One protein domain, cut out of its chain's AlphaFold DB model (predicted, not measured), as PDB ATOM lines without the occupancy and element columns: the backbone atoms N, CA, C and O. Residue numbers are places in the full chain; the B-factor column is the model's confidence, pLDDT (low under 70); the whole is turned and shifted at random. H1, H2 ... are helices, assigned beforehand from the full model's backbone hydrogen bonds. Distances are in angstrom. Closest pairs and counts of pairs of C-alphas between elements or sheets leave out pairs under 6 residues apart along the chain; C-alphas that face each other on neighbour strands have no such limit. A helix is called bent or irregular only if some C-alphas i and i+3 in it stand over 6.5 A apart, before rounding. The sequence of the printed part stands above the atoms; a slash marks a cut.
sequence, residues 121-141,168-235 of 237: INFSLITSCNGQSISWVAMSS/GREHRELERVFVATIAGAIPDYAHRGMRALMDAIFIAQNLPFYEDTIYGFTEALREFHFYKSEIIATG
ATOM      1  N   ILE A 121     -23.854  17.240  -2.521       44.25
ATOM      2  CA  ILE A 121     -23.265  17.489  -3.861       44.25
ATOM      3  C   ILE A 121     -24.366  18.039  -4.775       44.25
ATOM      4  O   ILE A 121     -24.222  19.089  -5.390       44.25
ATOM      5  N   ASN A 122     -25.518  17.386  -4.715       42.62
ATOM      6  CA  ASN A 122     -26.796  17.754  -5.303       42.62
ATOM      7  C   ASN A 122     -27.267  19.173  -4.956       42.62
ATOM      8  O   ASN A 122     -27.684  19.902  -5.852       42.62
ATOM      9  N   PHE A 123     -27.202  19.601  -3.690       36.78
ATOM     10  CA  PHE A 123     -27.620  20.952  -3.317       36.78
ATOM     11  C   PHE A 123     -26.698  21.984  -3.946       36.78
ATOM     12  O   PHE A 123     -27.208  22.935  -4.511       36.78
ATOM     13  N   SER A 124     -25.375  21.793  -3.925       38.22
ATOM     14  CA  SER A 124     -24.428  22.782  -4.465       38.22
ATOM     15  C   SER A 124     -24.415  22.821  -5.988       38.22
ATOM     16  O   SER A 124     -24.385  23.914  -6.534       38.22
ATOM     17  N   LEU A 125     -24.494  21.673  -6.671       38.09
ATOM     18  CA  LEU A 125     -24.560  21.619  -8.133       38.09
ATOM     19  C   LEU A 125     -25.910  22.112  -8.646       38.09
ATOM     20  O   LEU A 125     -25.938  22.913  -9.564       38.09
ATOM     21  N   ILE A 126     -27.026  21.744  -8.007       39.41
ATOM     22  CA  ILE A 126     -28.338  22.269  -8.403       39.41
ATOM     23  C   ILE A 126     -28.543  23.699  -7.920       39.41
ATOM     24  O   ILE A 126     -29.244  24.406  -8.608       39.41
ATOM     25  N   THR A 127     -27.941  24.206  -6.838       32.44
ATOM     26  CA  THR A 127     -28.049  25.647  -6.495       32.44
ATOM     27  C   THR A 127     -27.058  26.535  -7.242       32.44
ATOM     28  O   THR A 127     -27.450  27.636  -7.634       32.44
ATOM     29  N   SER A 128     -25.828  26.081  -7.517       34.75
ATOM     30  CA  SER A 128     -24.899  26.796  -8.407       34.75
ATOM     31  C   SER A 128     -25.432  26.791  -9.836       34.75
ATOM     32  O   SER A 128     -25.449  27.840 -10.485       34.75
ATOM     33  N   CYS A 129     -25.988  25.656 -10.279       36.41
ATOM     34  CA  CYS A 129     -26.769  25.612 -11.494       36.41
ATOM     35  C   CYS A 129     -28.049  26.422 -11.333       36.41
ATOM     36  O   CYS A 129     -28.260  27.212 -12.205       36.41
ATOM     37  N   ASN A 130     -28.853  26.416 -10.270       32.81
ATOM     38  CA  ASN A 130     -30.111  27.190 -10.236       32.81
ATOM     39  C   ASN A 130     -29.885  28.687 -10.480       32.81
ATOM     40  O   ASN A 130     -30.696  29.307 -11.151       32.81
ATOM     41  N   GLY A 131     -28.765  29.274 -10.049       34.12
ATOM     42  CA  GLY A 131     -28.424  30.647 -10.447       34.12
ATOM     43  C   GLY A 131     -28.134  30.812 -11.952       34.12
ATOM     44  O   GLY A 131     -28.510  31.821 -12.546       34.12
ATOM     45  N   GLN A 132     -27.487  29.826 -12.581       38.28
ATOM     46  CA  GLN A 132     -27.083  29.843 -13.994       38.28
ATOM     47  C   GLN A 132     -28.073  29.152 -14.946       38.28
ATOM     48  O   GLN A 132     -28.362  29.688 -15.997       38.28
ATOM     49  N   SER A 133     -28.629  27.993 -14.622       38.78
ATOM     50  CA  SER A 133     -29.758  27.323 -15.256       38.78
ATOM     51  C   SER A 133     -31.011  28.188 -15.267       38.78
ATOM     52  O   SER A 133     -31.724  28.105 -16.251       38.78
ATOM     53  N   ILE A 134     -31.247  29.103 -14.313       36.09
ATOM     54  CA  ILE A 134     -32.246  30.167 -14.527       36.09
ATOM     55  C   ILE A 134     -31.830  31.047 -15.712       36.09
ATOM     56  O   ILE A 134     -32.684  31.366 -16.522       36.09
ATOM     57  N   SER A 135     -30.548  31.383 -15.892       34.09
ATOM     58  CA  SER A 135     -30.069  32.088 -17.094       34.09
ATOM     59  C   SER A 135     -30.162  31.240 -18.369       34.09
ATOM     60  O   SER A 135     -30.463  31.793 -19.418       34.09
ATOM     61  N   TRP A 136     -29.940  29.923 -18.316       33.66
ATOM     62  CA  TRP A 136     -30.019  29.034 -19.487       33.66
ATOM     63  C   TRP A 136     -31.464  28.665 -19.867       33.66
ATOM     64  O   TRP A 136     -31.814  28.627 -21.046       33.66
ATOM     65  N   VAL A 137     -32.334  28.458 -18.877       41.41
ATOM     66  CA  VAL A 137     -33.786  28.289 -19.037       41.41
ATOM     67  C   VAL A 137     -34.431  29.624 -19.437       41.41
ATOM     68  O   VAL A 137     -35.297  29.658 -20.306       41.41
ATOM     69  N   ALA A 138     -33.954  30.758 -18.908       33.88
ATOM     70  CA  ALA A 138     -34.372  32.081 -19.379       33.88
ATOM     71  C   ALA A 138     -33.875  32.373 -20.807       33.88
ATOM     72  O   ALA A 138     -34.651  32.901 -21.605       33.88
ATOM     73  N   MET A 139     -32.646  31.983 -21.175       28.94
ATOM     74  CA  MET A 139     -32.135  32.113 -22.553       28.94
ATOM     75  C   MET A 139     -32.889  31.225 -23.542       28.94
ATOM     76  O   MET A 139     -33.229  31.685 -24.628       28.94
ATOM     77  N   SER A 140     -33.219  29.987 -23.173       36.97
ATOM     78  CA  SER A 140     -34.052  29.121 -24.020       36.97
ATOM     79  C   SER A 140     -35.488  29.634 -24.147       36.97
ATOM     80  O   SER A 140     -36.080  29.494 -25.213       36.97
ATOM     81  N   SER A 141     -36.021  30.336 -23.138       36.44
ATOM     82  CA  SER A 141     -37.316  31.023 -23.262       36.44
ATOM     83  C   SER A 141     -37.287  32.280 -24.148       36.44
ATOM     84  O   SER A 141     -38.337  32.722 -24.607       36.44
ATOM     85  N   GLY A 168     -36.178  17.477  -0.702       61.06
ATOM     86  CA  GLY A 168     -35.360  16.452  -1.373       61.06
ATOM     87  C   GLY A 168     -36.093  15.703  -2.498       61.06
ATOM     88  O   GLY A 168     -35.465  15.231  -3.443       61.06
ATOM     89  N   ARG A 169     -37.430  15.631  -2.437       64.94
ATOM     90  CA  ARG A 169     -38.258  15.052  -3.502       64.94
ATOM     91  C   ARG A 169     -38.305  15.948  -4.736       64.94
ATOM     92  O   ARG A 169     -38.100  15.452  -5.836       64.94
ATOM     93  N   GLU A 170     -38.554  17.241  -4.556       63.00
ATOM     94  CA  GLU A 170     -38.570  18.212  -5.659       63.00
ATOM     95  C   GLU A 170     -37.205  18.295  -6.341       63.00
ATOM     96  O   GLU A 170     -37.128  18.326  -7.565       63.00
ATOM     97  N   HIS A 171     -36.127  18.241  -5.554       63.84
ATOM     98  CA  HIS A 171     -34.761  18.182  -6.069       63.84
ATOM     99  C   HIS A 171     -34.558  16.982  -7.007       63.84
ATOM    100  O   HIS A 171     -34.094  17.150  -8.132       63.84
ATOM    101  N   ARG A 172     -35.018  15.792  -6.606       68.88
ATOM    102  CA  ARG A 172     -34.914  14.579  -7.428       68.88
ATOM    103  C   ARG A 172     -35.752  14.626  -8.705       68.88
ATOM    104  O   ARG A 172     -35.352  14.064  -9.720       68.88
ATOM    105  N   GLU A 173     -36.917  15.269  -8.673       70.50
ATOM    106  CA  GLU A 173     -37.702  15.470  -9.896       70.50
ATOM    107  C   GLU A 173     -37.006  16.450 -10.849       70.50
ATOM    108  O   GLU A 173     -36.979  16.205 -12.055       70.50
ATOM    109  N   LEU A 174     -36.365  17.501 -10.320       70.69
ATOM    110  CA  LEU A 174     -35.553  18.420 -11.122       70.69
ATOM    111  C   LEU A 174     -34.355  17.710 -11.765       70.69
ATOM    112  O   LEU A 174     -34.112  17.909 -12.954       70.69
ATOM    113  N   GLU A 175     -33.660  16.834 -11.034       73.31
ATOM    114  CA  GLU A 175     -32.572  16.006 -11.577       73.31
ATOM    115  C   GLU A 175     -33.008  15.189 -12.797       73.31
ATOM    116  O   GLU A 175     -32.301  15.139 -13.803       73.31
ATOM    117  N   ARG A 176     -34.193  14.574 -12.743       77.56
ATOM    118  CA  ARG A 176     -34.696  13.710 -13.825       77.56
ATOM    119  C   ARG A 176     -34.979  14.466 -15.114       77.56
ATOM    120  O   ARG A 176     -34.790  13.915 -16.195       77.56
ATOM    121  N   VAL A 177     -35.451  15.706 -15.010       78.31
ATOM    122  CA  VAL A 177     -35.799  16.516 -16.187       78.31
ATOM    123  C   VAL A 177     -34.633  17.373 -16.678       78.31
ATOM    124  O   VAL A 177     -34.670  17.834 -17.815       78.31
ATOM    125  N   PHE A 178     -33.581  17.543 -15.873       80.31
ATOM    126  CA  PHE A 178     -32.488  18.482 -16.128       80.31
ATOM    127  C   PHE A 178     -31.814  18.315 -17.499       80.31
ATOM    128  O   PHE A 178     -31.660  19.280 -18.240       80.31
ATOM    129  N   VAL A 179     -31.435  17.092 -17.882       84.75
ATOM    130  CA  VAL A 179     -30.755  16.847 -19.171       84.75
ATOM    131  C   VAL A 179     -31.678  17.138 -20.361       84.75
ATOM    132  O   VAL A 179     -31.219  17.581 -21.415       84.75
ATOM    133  N   ALA A 180     -32.979  16.893 -20.200       84.38
ATOM    134  CA  ALA A 180     -33.969  17.154 -21.235       84.38
ATOM    135  C   ALA A 180     -34.261  18.654 -21.376       84.38
ATOM    136  O   ALA A 180     -34.406  19.136 -22.495       84.38
ATOM    137  N   THR A 181     -34.304  19.402 -20.270       80.06
ATOM    138  CA  THR A 181     -34.618  20.839 -20.291       80.06
ATOM    139  C   THR A 181     -33.522  21.687 -20.928       80.06
ATOM    140  O   THR A 181     -33.824  22.722 -21.512       80.06
ATOM    141  N   ILE A 182     -32.261  21.256 -20.858       77.44
ATOM    142  CA  ILE A 182     -31.126  21.959 -21.483       77.44
ATOM    143  C   ILE A 182     -30.859  21.522 -22.934       77.44
ATOM    144  O   ILE A 182     -29.943  22.041 -23.575       77.44
ATOM    145  N   ALA A 183     -31.619  20.560 -23.466       82.12
ATOM    146  CA  ALA A 183     -31.439  20.076 -24.832       82.12
ATOM    147  C   ALA A 183     -31.749  21.186 -25.853       82.12
ATOM    148  O   ALA A 183     -32.791  21.831 -25.784       82.12
ATOM    149  N   GLY A 184     -30.829  21.431 -26.790       81.56
ATOM    150  CA  GLY A 184     -30.945  22.504 -27.790       81.56
ATOM    151  C   GLY A 184     -30.688  23.920 -27.258       81.56
ATOM    152  O   GLY A 184     -30.483  24.831 -28.055       81.56
ATOM    153  N   ALA A 185     -30.640  24.113 -25.935       78.31
ATOM    154  CA  ALA A 185     -30.278  25.387 -25.313       78.31
ATOM    155  C   ALA A 185     -28.756  25.593 -25.233       78.31
ATOM    156  O   ALA A 185     -28.285  26.726 -25.144       78.31
ATOM    157  N   ILE A 186     -27.990  24.497 -25.233       82.06
ATOM    158  CA  ILE A 186     -26.531  24.483 -25.078       82.06
ATOM    159  C   ILE A 186     -25.892  23.689 -26.231       82.06
ATOM    160  O   ILE A 186     -26.547  22.793 -26.767       82.06
ATOM    161  N   PRO A 187     -24.630  23.965 -26.616       88.31
ATOM    162  CA  PRO A 187     -23.927  23.186 -27.636       88.31
ATOM    163  C   PRO A 187     -23.865  21.692 -27.296       88.31
ATOM    164  O   PRO A 187     -23.698  21.324 -26.131       88.31
ATOM    165  N   ASP A 188     -23.906  20.832 -28.315       90.12
ATOM    166  CA  ASP A 188     -23.958  19.369 -28.154       90.12
ATOM    167  C   ASP A 188     -22.847  18.807 -27.255       90.12
ATOM    168  O   ASP A 188     -23.082  17.888 -26.471       90.12
ATOM    169  N   TYR A 189     -21.631  19.354 -27.332       91.31
ATOM    170  CA  TYR A 189     -20.517  18.907 -26.492       91.31
ATOM    171  C   TYR A 189     -20.699  19.283 -25.015       91.31
ATOM    172  O   TYR A 189     -20.441  18.456 -24.140       91.31
ATOM    173  N   ALA A 190     -21.216  20.481 -24.725       86.50
ATOM    174  CA  ALA A 190     -21.575  20.869 -23.362       86.50
ATOM    175  C   ALA A 190     -22.739  20.010 -22.838       86.50
ATOM    176  O   ALA A 190     -22.720  19.582 -21.684       86.50
ATOM    177  N   HIS A 191     -23.710  19.678 -23.699       86.62
ATOM    178  CA  HIS A 191     -24.819  18.773 -23.369       86.62
ATOM    179  C   HIS A 191     -24.347  17.379 -22.963       86.62
ATOM    180  O   HIS A 191     -24.777  16.869 -21.927       86.62
ATOM    181  N   ARG A 192     -23.401  16.800 -23.711       91.88
ATOM    182  CA  ARG A 192     -22.776  15.512 -23.362       91.88
ATOM    183  C   ARG A 192     -22.076  15.559 -22.010       91.88
ATOM    184  O   ARG A 192     -22.292  14.670 -21.196       91.88
ATOM    185  N   GLY A 193     -21.317  16.620 -21.736       90.19
ATOM    186  CA  GLY A 193     -20.685  16.803 -20.432       90.19
ATOM    187  C   GLY A 193     -21.699  16.873 -19.284       90.19
ATOM    188  O   GLY A 193     -21.535  16.190 -18.276       90.19
ATOM    189  N   MET A 194     -22.790  17.629 -19.448       86.56
ATOM    190  CA  MET A 194     -23.851  17.706 -18.434       86.56
ATOM    191  C   MET A 194     -24.583  16.371 -18.243       86.56
ATOM    192  O   MET A 194     -24.920  16.025 -17.113       86.56
ATOM    193  N   ARG A 195     -24.799  15.597 -19.316       91.38
ATOM    194  CA  ARG A 195     -25.344  14.235 -19.215       91.38
ATOM    195  C   ARG A 195     -24.407  13.319 -18.429       91.38
ATOM    196  O   ARG A 195     -24.862  12.702 -17.476       91.38
ATOM    197  N   ALA A 196     -23.119  13.297 -18.767       91.31
ATOM    198  CA  ALA A 196     -22.127  12.476 -18.075       91.31
ATOM    199  C   ALA A 196     -22.032  12.817 -16.576       91.31
ATOM    200  O   ALA A 196     -21.926  11.928 -15.732       91.31
ATOM    201  N   LEU A 197     -22.151  14.102 -16.221       86.94
ATOM    202  CA  LEU A 197     -22.235  14.522 -14.822       86.94
ATOM    203  C   LEU A 197     -23.487  13.973 -14.125       86.94
ATOM    204  O   LEU A 197     -23.391  13.466 -13.009       86.94
ATOM    205  N   MET A 198     -24.649  14.066 -14.774       86.38
ATOM    206  CA  MET A 198     -25.897  13.521 -14.235       86.38
ATOM    207  C   MET A 198     -25.831  12.001 -14.078       86.38
ATOM    208  O   MET A 198     -26.266  11.491 -13.050       86.38
ATOM    209  N   ASP A 199     -25.229  11.287 -15.029       88.81
ATOM    210  CA  ASP A 199     -25.016   9.841 -14.934       88.81
ATOM    211  C   ASP A 199     -24.119   9.495 -13.737       88.81
ATOM    212  O   ASP A 199     -24.463   8.619 -12.944       88.81
ATOM    213  N   ALA A 200     -23.023  10.235 -13.525       85.81
ATOM    214  CA  ALA A 200     -22.171  10.055 -12.349       85.81
ATOM    215  C   ALA A 200     -22.942  10.287 -11.035       85.81
ATOM    216  O   ALA A 200     -22.804   9.499 -10.098       85.81
ATOM    217  N   ILE A 201     -23.789  11.323 -10.968       80.19
ATOM    218  CA  ILE A 201     -24.637  11.607  -9.798       80.19
ATOM    219  C   ILE A 201     -25.636  10.469  -9.560       80.19
ATOM    220  O   ILE A 201     -25.743   9.972  -8.438       80.19
ATOM    221  N   PHE A 202     -26.346  10.014 -10.594       81.56
ATOM    222  CA  PHE A 202     -27.316   8.927 -10.457       81.56
ATOM    223  C   PHE A 202     -26.652   7.604 -10.060       81.56
ATOM    224  O   PHE A 202     -27.189   6.890  -9.214       81.56
ATOM    225  N   ILE A 203     -25.471   7.292 -10.601       83.31
ATOM    226  CA  ILE A 203     -24.709   6.104 -10.198       83.31
ATOM    227  C   ILE A 203     -24.231   6.236  -8.747       83.31
ATOM    228  O   ILE A 203     -24.324   5.269  -7.998       83.31
ATOM    229  N   ALA A 204     -23.786   7.419  -8.315       78.31
ATOM    230  CA  ALA A 204     -23.364   7.653  -6.932       78.31
ATOM    231  C   ALA A 204     -24.494   7.441  -5.905       78.31
ATOM    232  O   ALA A 204     -24.239   7.054  -4.763       78.31
ATOM    233  N   GLN A 205     -25.744   7.661  -6.322       75.44
ATOM    234  CA  GLN A 205     -26.934   7.400  -5.511       75.44
ATOM    235  C   GLN A 205     -27.289   5.903  -5.414       75.44
ATOM    236  O   GLN A 205     -28.103   5.535  -4.561       75.44
ATOM    237  N   ASN A 206     -26.711   5.034  -6.253       69.88
ATOM    238  CA  ASN A 206     -26.954   3.596  -6.184       69.88
ATOM    239  C   ASN A 206     -26.140   2.979  -5.042       69.88
ATOM    240  O   ASN A 206     -24.914   2.936  -5.077       69.88
ATOM    241  N   LEU A 207     -26.837   2.444  -4.038       64.88
ATOM    242  CA  LEU A 207     -26.251   1.510  -3.083       64.88
ATOM    243  C   LEU A 207     -26.880   0.125  -3.253       64.88
ATOM    244  O   LEU A 207     -28.106   0.036  -3.356       64.88
ATOM    245  N   PRO A 208     -26.078  -0.955  -3.194       69.94
ATOM    246  CA  PRO A 208     -24.622  -0.996  -2.969       69.94
ATOM    247  C   PRO A 208     -23.780  -0.777  -4.246       69.94
ATOM    248  O   PRO A 208     -24.260  -0.977  -5.357       69.94
ATOM    249  N   PHE A 209     -22.501  -0.414  -4.075       72.31
ATOM    250  CA  PHE A 209     -21.535  -0.334  -5.176       72.31
ATOM    251  C   PHE A 209     -20.926  -1.711  -5.475       72.31
ATOM    252  O   PHE A 209     -20.372  -2.364  -4.589       72.31
ATOM    253  N   TYR A 210     -20.988  -2.108  -6.741       84.12
ATOM    254  CA  TYR A 210     -20.293  -3.248  -7.339       84.12
ATOM    255  C   TYR A 210     -19.211  -2.770  -8.316       84.12
ATOM    256  O   TYR A 210     -19.217  -1.604  -8.717       84.12
ATOM    257  N   GLU A 211     -18.328  -3.668  -8.758       87.50
ATOM    258  CA  GLU A 211     -17.283  -3.357  -9.750       87.50
ATOM    259  C   GLU A 211     -17.850  -2.657 -10.994       87.50
ATOM    260  O   GLU A 211     -17.346  -1.613 -11.401       87.50
ATOM    261  N   ASP A 212     -18.983  -3.136 -11.519       87.56
ATOM    262  CA  ASP A 212     -19.644  -2.528 -12.681       87.56
ATOM    263  C   ASP A 212     -20.118  -1.093 -12.404       87.56
ATOM    264  O   ASP A 212     -19.974  -0.206 -13.245       87.56
ATOM    265  N   THR A 213     -20.650  -0.827 -11.204       85.94
ATOM    266  CA  THR A 213     -21.080   0.530 -10.820       85.94
ATOM    267  C   THR A 213     -19.892   1.465 -10.610       85.94
ATOM    268  O   THR A 213     -19.973   2.639 -10.963       85.94
ATOM    269  N   ILE A 214     -18.772   0.955 -10.086       86.25
ATOM    270  CA  ILE A 214     -17.534   1.725  -9.911       86.25
ATOM    271  C   ILE A 214     -16.948   2.068 -11.281       86.25
ATOM    272  O   ILE A 214     -16.529   3.207 -11.503       86.25
ATOM    273  N   TYR A 215     -16.961   1.110 -12.208       90.25
ATOM    274  CA  TYR A 215     -16.541   1.323 -13.586       90.25
ATOM    275  C   TYR A 215     -17.411   2.382 -14.271       90.25
ATOM    276  O   TYR A 215     -16.879   3.384 -14.747       90.25
ATOM    277  N   GLY A 216     -18.739   2.228 -14.229       90.25
ATOM    278  CA  GLY A 216     -19.675   3.195 -14.808       90.25
ATOM    279  C   GLY A 216     -19.524   4.598 -14.217       90.25
ATOM    280  O   GLY A 216     -19.476   5.577 -14.957       90.25
ATOM    281  N   PHE A 217     -19.360   4.704 -12.895       87.81
ATOM    282  CA  PHE A 217     -19.102   5.980 -12.223       87.81
ATOM    283  C   PHE A 217     -17.792   6.624 -12.697       87.81
ATOM    284  O   PHE A 217     -17.735   7.825 -12.964       87.81
ATOM    285  N   THR A 218     -16.733   5.823 -12.828       88.50
ATOM    286  CA  THR A 218     -15.415   6.303 -13.259       88.50
ATOM    287  C   THR A 218     -15.437   6.776 -14.710       88.50
ATOM    288  O   THR A 218     -14.861   7.821 -15.015       88.50
ATOM    289  N   GLU A 219     -16.111   6.046 -15.601       92.94
ATOM    290  CA  GLU A 219     -16.268   6.440 -17.006       92.94
ATOM    291  C   GLU A 219     -17.115   7.706 -17.152       92.94
ATOM    292  O   GLU A 219     -16.700   8.632 -17.849       92.94
ATOM    293  N   ALA A 220     -18.228   7.814 -16.422       91.19
ATOM    294  CA  ALA A 220     -19.061   9.015 -16.421       91.19
ATOM    295  C   ALA A 220     -18.276  10.261 -15.962       91.19
ATOM    296  O   ALA A 220     -18.337  11.318 -16.593       91.19
ATOM    297  N   LEU A 221     -17.450  10.137 -14.914       89.12
ATOM    298  CA  LEU A 221     -16.563  11.224 -14.492       89.12
ATOM    299  C   LEU A 221     -15.504  11.560 -15.550       89.12
ATOM    300  O   LEU A 221     -15.230  12.739 -15.784       89.12
ATOM    301  N   ARG A 222     -14.906  10.558 -16.208       91.25
ATOM    302  CA  ARG A 222     -13.935  10.785 -17.293       91.25
ATOM    303  C   ARG A 222     -14.562  11.556 -18.451       91.25
ATOM    304  O   ARG A 222     -13.964  12.530 -18.909       91.25
ATOM    305  N   GLU A 223     -15.754  11.161 -18.886       93.75
ATOM    306  CA  GLU A 223     -16.486  11.838 -19.959       93.75
ATOM    307  C   GLU A 223     -16.861  13.275 -19.567       93.75
ATOM    308  O   GLU A 223     -16.638  14.209 -20.343       93.75
ATOM    309  N   PHE A 224     -17.324  13.493 -18.333       91.44
ATOM    310  CA  PHE A 224     -17.566  14.842 -17.821       91.44
ATOM    311  C   PHE A 224     -16.300  15.708 -17.873       91.44
ATOM    312  O   PHE A 224     -16.331  16.833 -18.376       91.44
ATOM    313  N   HIS A 225     -15.168  15.190 -17.392       89.12
ATOM    314  CA  HIS A 225     -13.908  15.930 -17.402       89.12
ATOM    315  C   HIS A 225     -13.387  16.213 -18.814       89.12
ATOM    316  O   HIS A 225     -12.773  17.263 -19.016       89.12
ATOM    317  N   PHE A 226     -13.660  15.333 -19.781       92.94
ATOM    318  CA  PHE A 226     -13.336  15.557 -21.190       92.94
ATOM    319  C   PHE A 226     -14.098  16.760 -21.768       92.94
ATOM    320  O   PHE A 226     -13.504  17.589 -22.452       92.94
ATOM    321  N   TYR A 227     -15.385  16.906 -21.435       91.06
ATOM    322  CA  TYR A 227     -16.234  18.005 -21.920       91.06
ATOM    323  C   TYR A 227     -16.279  19.239 -21.004       91.06
ATOM    324  O   TYR A 227     -16.929  20.234 -21.331       91.06
ATOM    325  N   LYS A 228     -15.572  19.224 -19.869       85.25
ATOM    326  CA  LYS A 228     -15.606  20.298 -18.864       85.25
ATOM    327  C   LYS A 228     -15.272  21.680 -19.439       85.25
ATOM    328  O   LYS A 228     -15.883  22.668 -19.039       85.25
ATOM    329  N   SER A 229     -14.320  21.766 -20.369       87.31
ATOM    330  CA  SER A 229     -13.938  23.035 -21.004       87.31
ATOM    331  C   SER A 229     -15.079  23.661 -21.804       87.31
ATOM    332  O   SER A 229     -15.249  24.875 -21.754       87.31
ATOM    333  N   GLU A 230     -15.886  22.845 -22.482       87.19
ATOM    334  CA  GLU A 230     -17.036  23.300 -23.274       87.19
ATOM    335  C   GLU A 230     -18.138  23.857 -22.370       87.19
ATOM    336  O   GLU A 230     -18.716  24.910 -22.640       87.19
ATOM    337  N   ILE A 231     -18.373  23.207 -21.227       82.75
ATOM    338  CA  ILE A 231     -19.316  23.698 -20.215       82.75
ATOM    339  C   ILE A 231     -18.866  25.075 -19.698       82.75
ATOM    340  O   ILE A 231     -19.671  26.003 -19.629       82.75
ATOM    341  N   ILE A 232     -17.573  25.245 -19.401       81.75
ATOM    342  CA  ILE A 232     -17.028  26.528 -18.928       81.75
ATOM    343  C   ILE A 232     -17.105  27.608 -20.014       81.75
ATOM    344  O   ILE A 232     -17.492  28.742 -19.726       81.75
ATOM    345  N   ALA A 233     -16.776  27.270 -21.265       78.06
ATOM    346  CA  ALA A 233     -16.822  28.200 -22.396       78.06
ATOM    347  C   ALA A 233     -18.225  28.775 -22.618       78.06
ATOM    348  O   ALA A 233     -18.384  29.927 -23.014       78.06
ATOM    349  N   THR A 234     -19.245  27.984 -22.302       75.38
ATOM    350  CA  THR A 234     -20.638  28.406 -22.405       75.38
ATOM    351  C   THR A 234     -21.160  29.181 -21.186       75.38
ATOM    352  O   THR A 234     -22.321  29.575 -21.141       75.38
ATOM    353  N   GLY A 235     -20.295  29.464 -20.209       67.38
ATOM    354  CA  GLY A 235     -20.611  30.270 -19.030       67.38
ATOM    355  C   GLY A 235     -20.922  29.462 -17.770       67.38
ATOM    356  O   GLY A 235     -21.211  30.068 -16.737       67.38
TER     357      GLY A 235
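This is residues 121 to 141 and 168 to 235 of the 237 residues of an uncharacterized protein of Hypsizygus marmoreus (UniProt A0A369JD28). Two long helices, H3 and H4, fold back on each other as a helical hairpin. H2 meets the side of H3 away from H4 with its later residues, 175 to 179, and H1 lies loosely near H2 and H3, clearly touching neither. The printed part has 89 residues with four named helices, H1, H2, H3 and H4 in that order along the chain, and no named strand; its class is all helix. The whole is compact, with a radius of gyration of the C-alphas of 13.3 A, and the C-alphas span 41 by 30 by 19 A along their three main axes.

H4, residues 211 to 233, touches H3, residues 188 to 204, with 38 pairs of C-alphas within 8 A. The closest C-alphas of the two are those of Gly 193 and Phe 224, 4.5 A apart. They form a hairpin and run opposite ways at a shallow tilt of 34 degrees, only just short of steep. H2, residues 168 to 181, touches H3 with residues 175 to 179 alone, and H3 meets this touch with residues 191 to 198 alone; the closest C-alphas are those of Val 179 and Arg 195, 6.0 A apart. H2 and H3 are also a hairpin, running opposite ways at a shallow tilt of 29 degrees. H1, residues 121 to 141, is close to H2 but not clearly touching it; the closest C-alphas are those of Val 137 and Thr 181, 7.6 A apart, and the two run the same way at a steep tilt of 44 degrees. H1 is likewise close to H3 but not clearly touching it, with the C-alphas of Asn 122 and Ile 201 closest at 7.9 A. H4 is apart from H1 and from H2. Every O i to N i+4 pair is within hydrogen-bond range in H3, against 15 of 17 in H1, 8 of 10 in H2 and 17 of 19 in H4.

H4 measures 34.0 A from C-alpha 211 at (-17.283, -3.357, -9.750) to C-alpha 233 at (-16.822, 28.200, -22.396). It has a kink of 45 degrees near residue 227 and is irregular, with C-alphas 226 and 229 7.5 A apart. H3 measures 24.2 A. H2 measures 19.4 A and is irregular, with C-alphas 176 and 179 7.3 A apart. H1 measures 27.5 A from C-alpha 121 at (-23.265, 17.489, -3.861), with a kink of 45 degrees near residue 132.

The two C-alphas farthest apart, those of Ser 141 and Glu 211, are 42.0 A apart. Residues 142 to 167 are not printed, and C-alphas 141 and 168 are 26.4 A apart across this cut. The links H2 to H3 and H3 to H4 are short. The mean pLDDT of the printed part is 71.5; it is under 70 at residues 121 to 141, 168 to 172, 206 to 208 and 235, and the mean of H1 is 37.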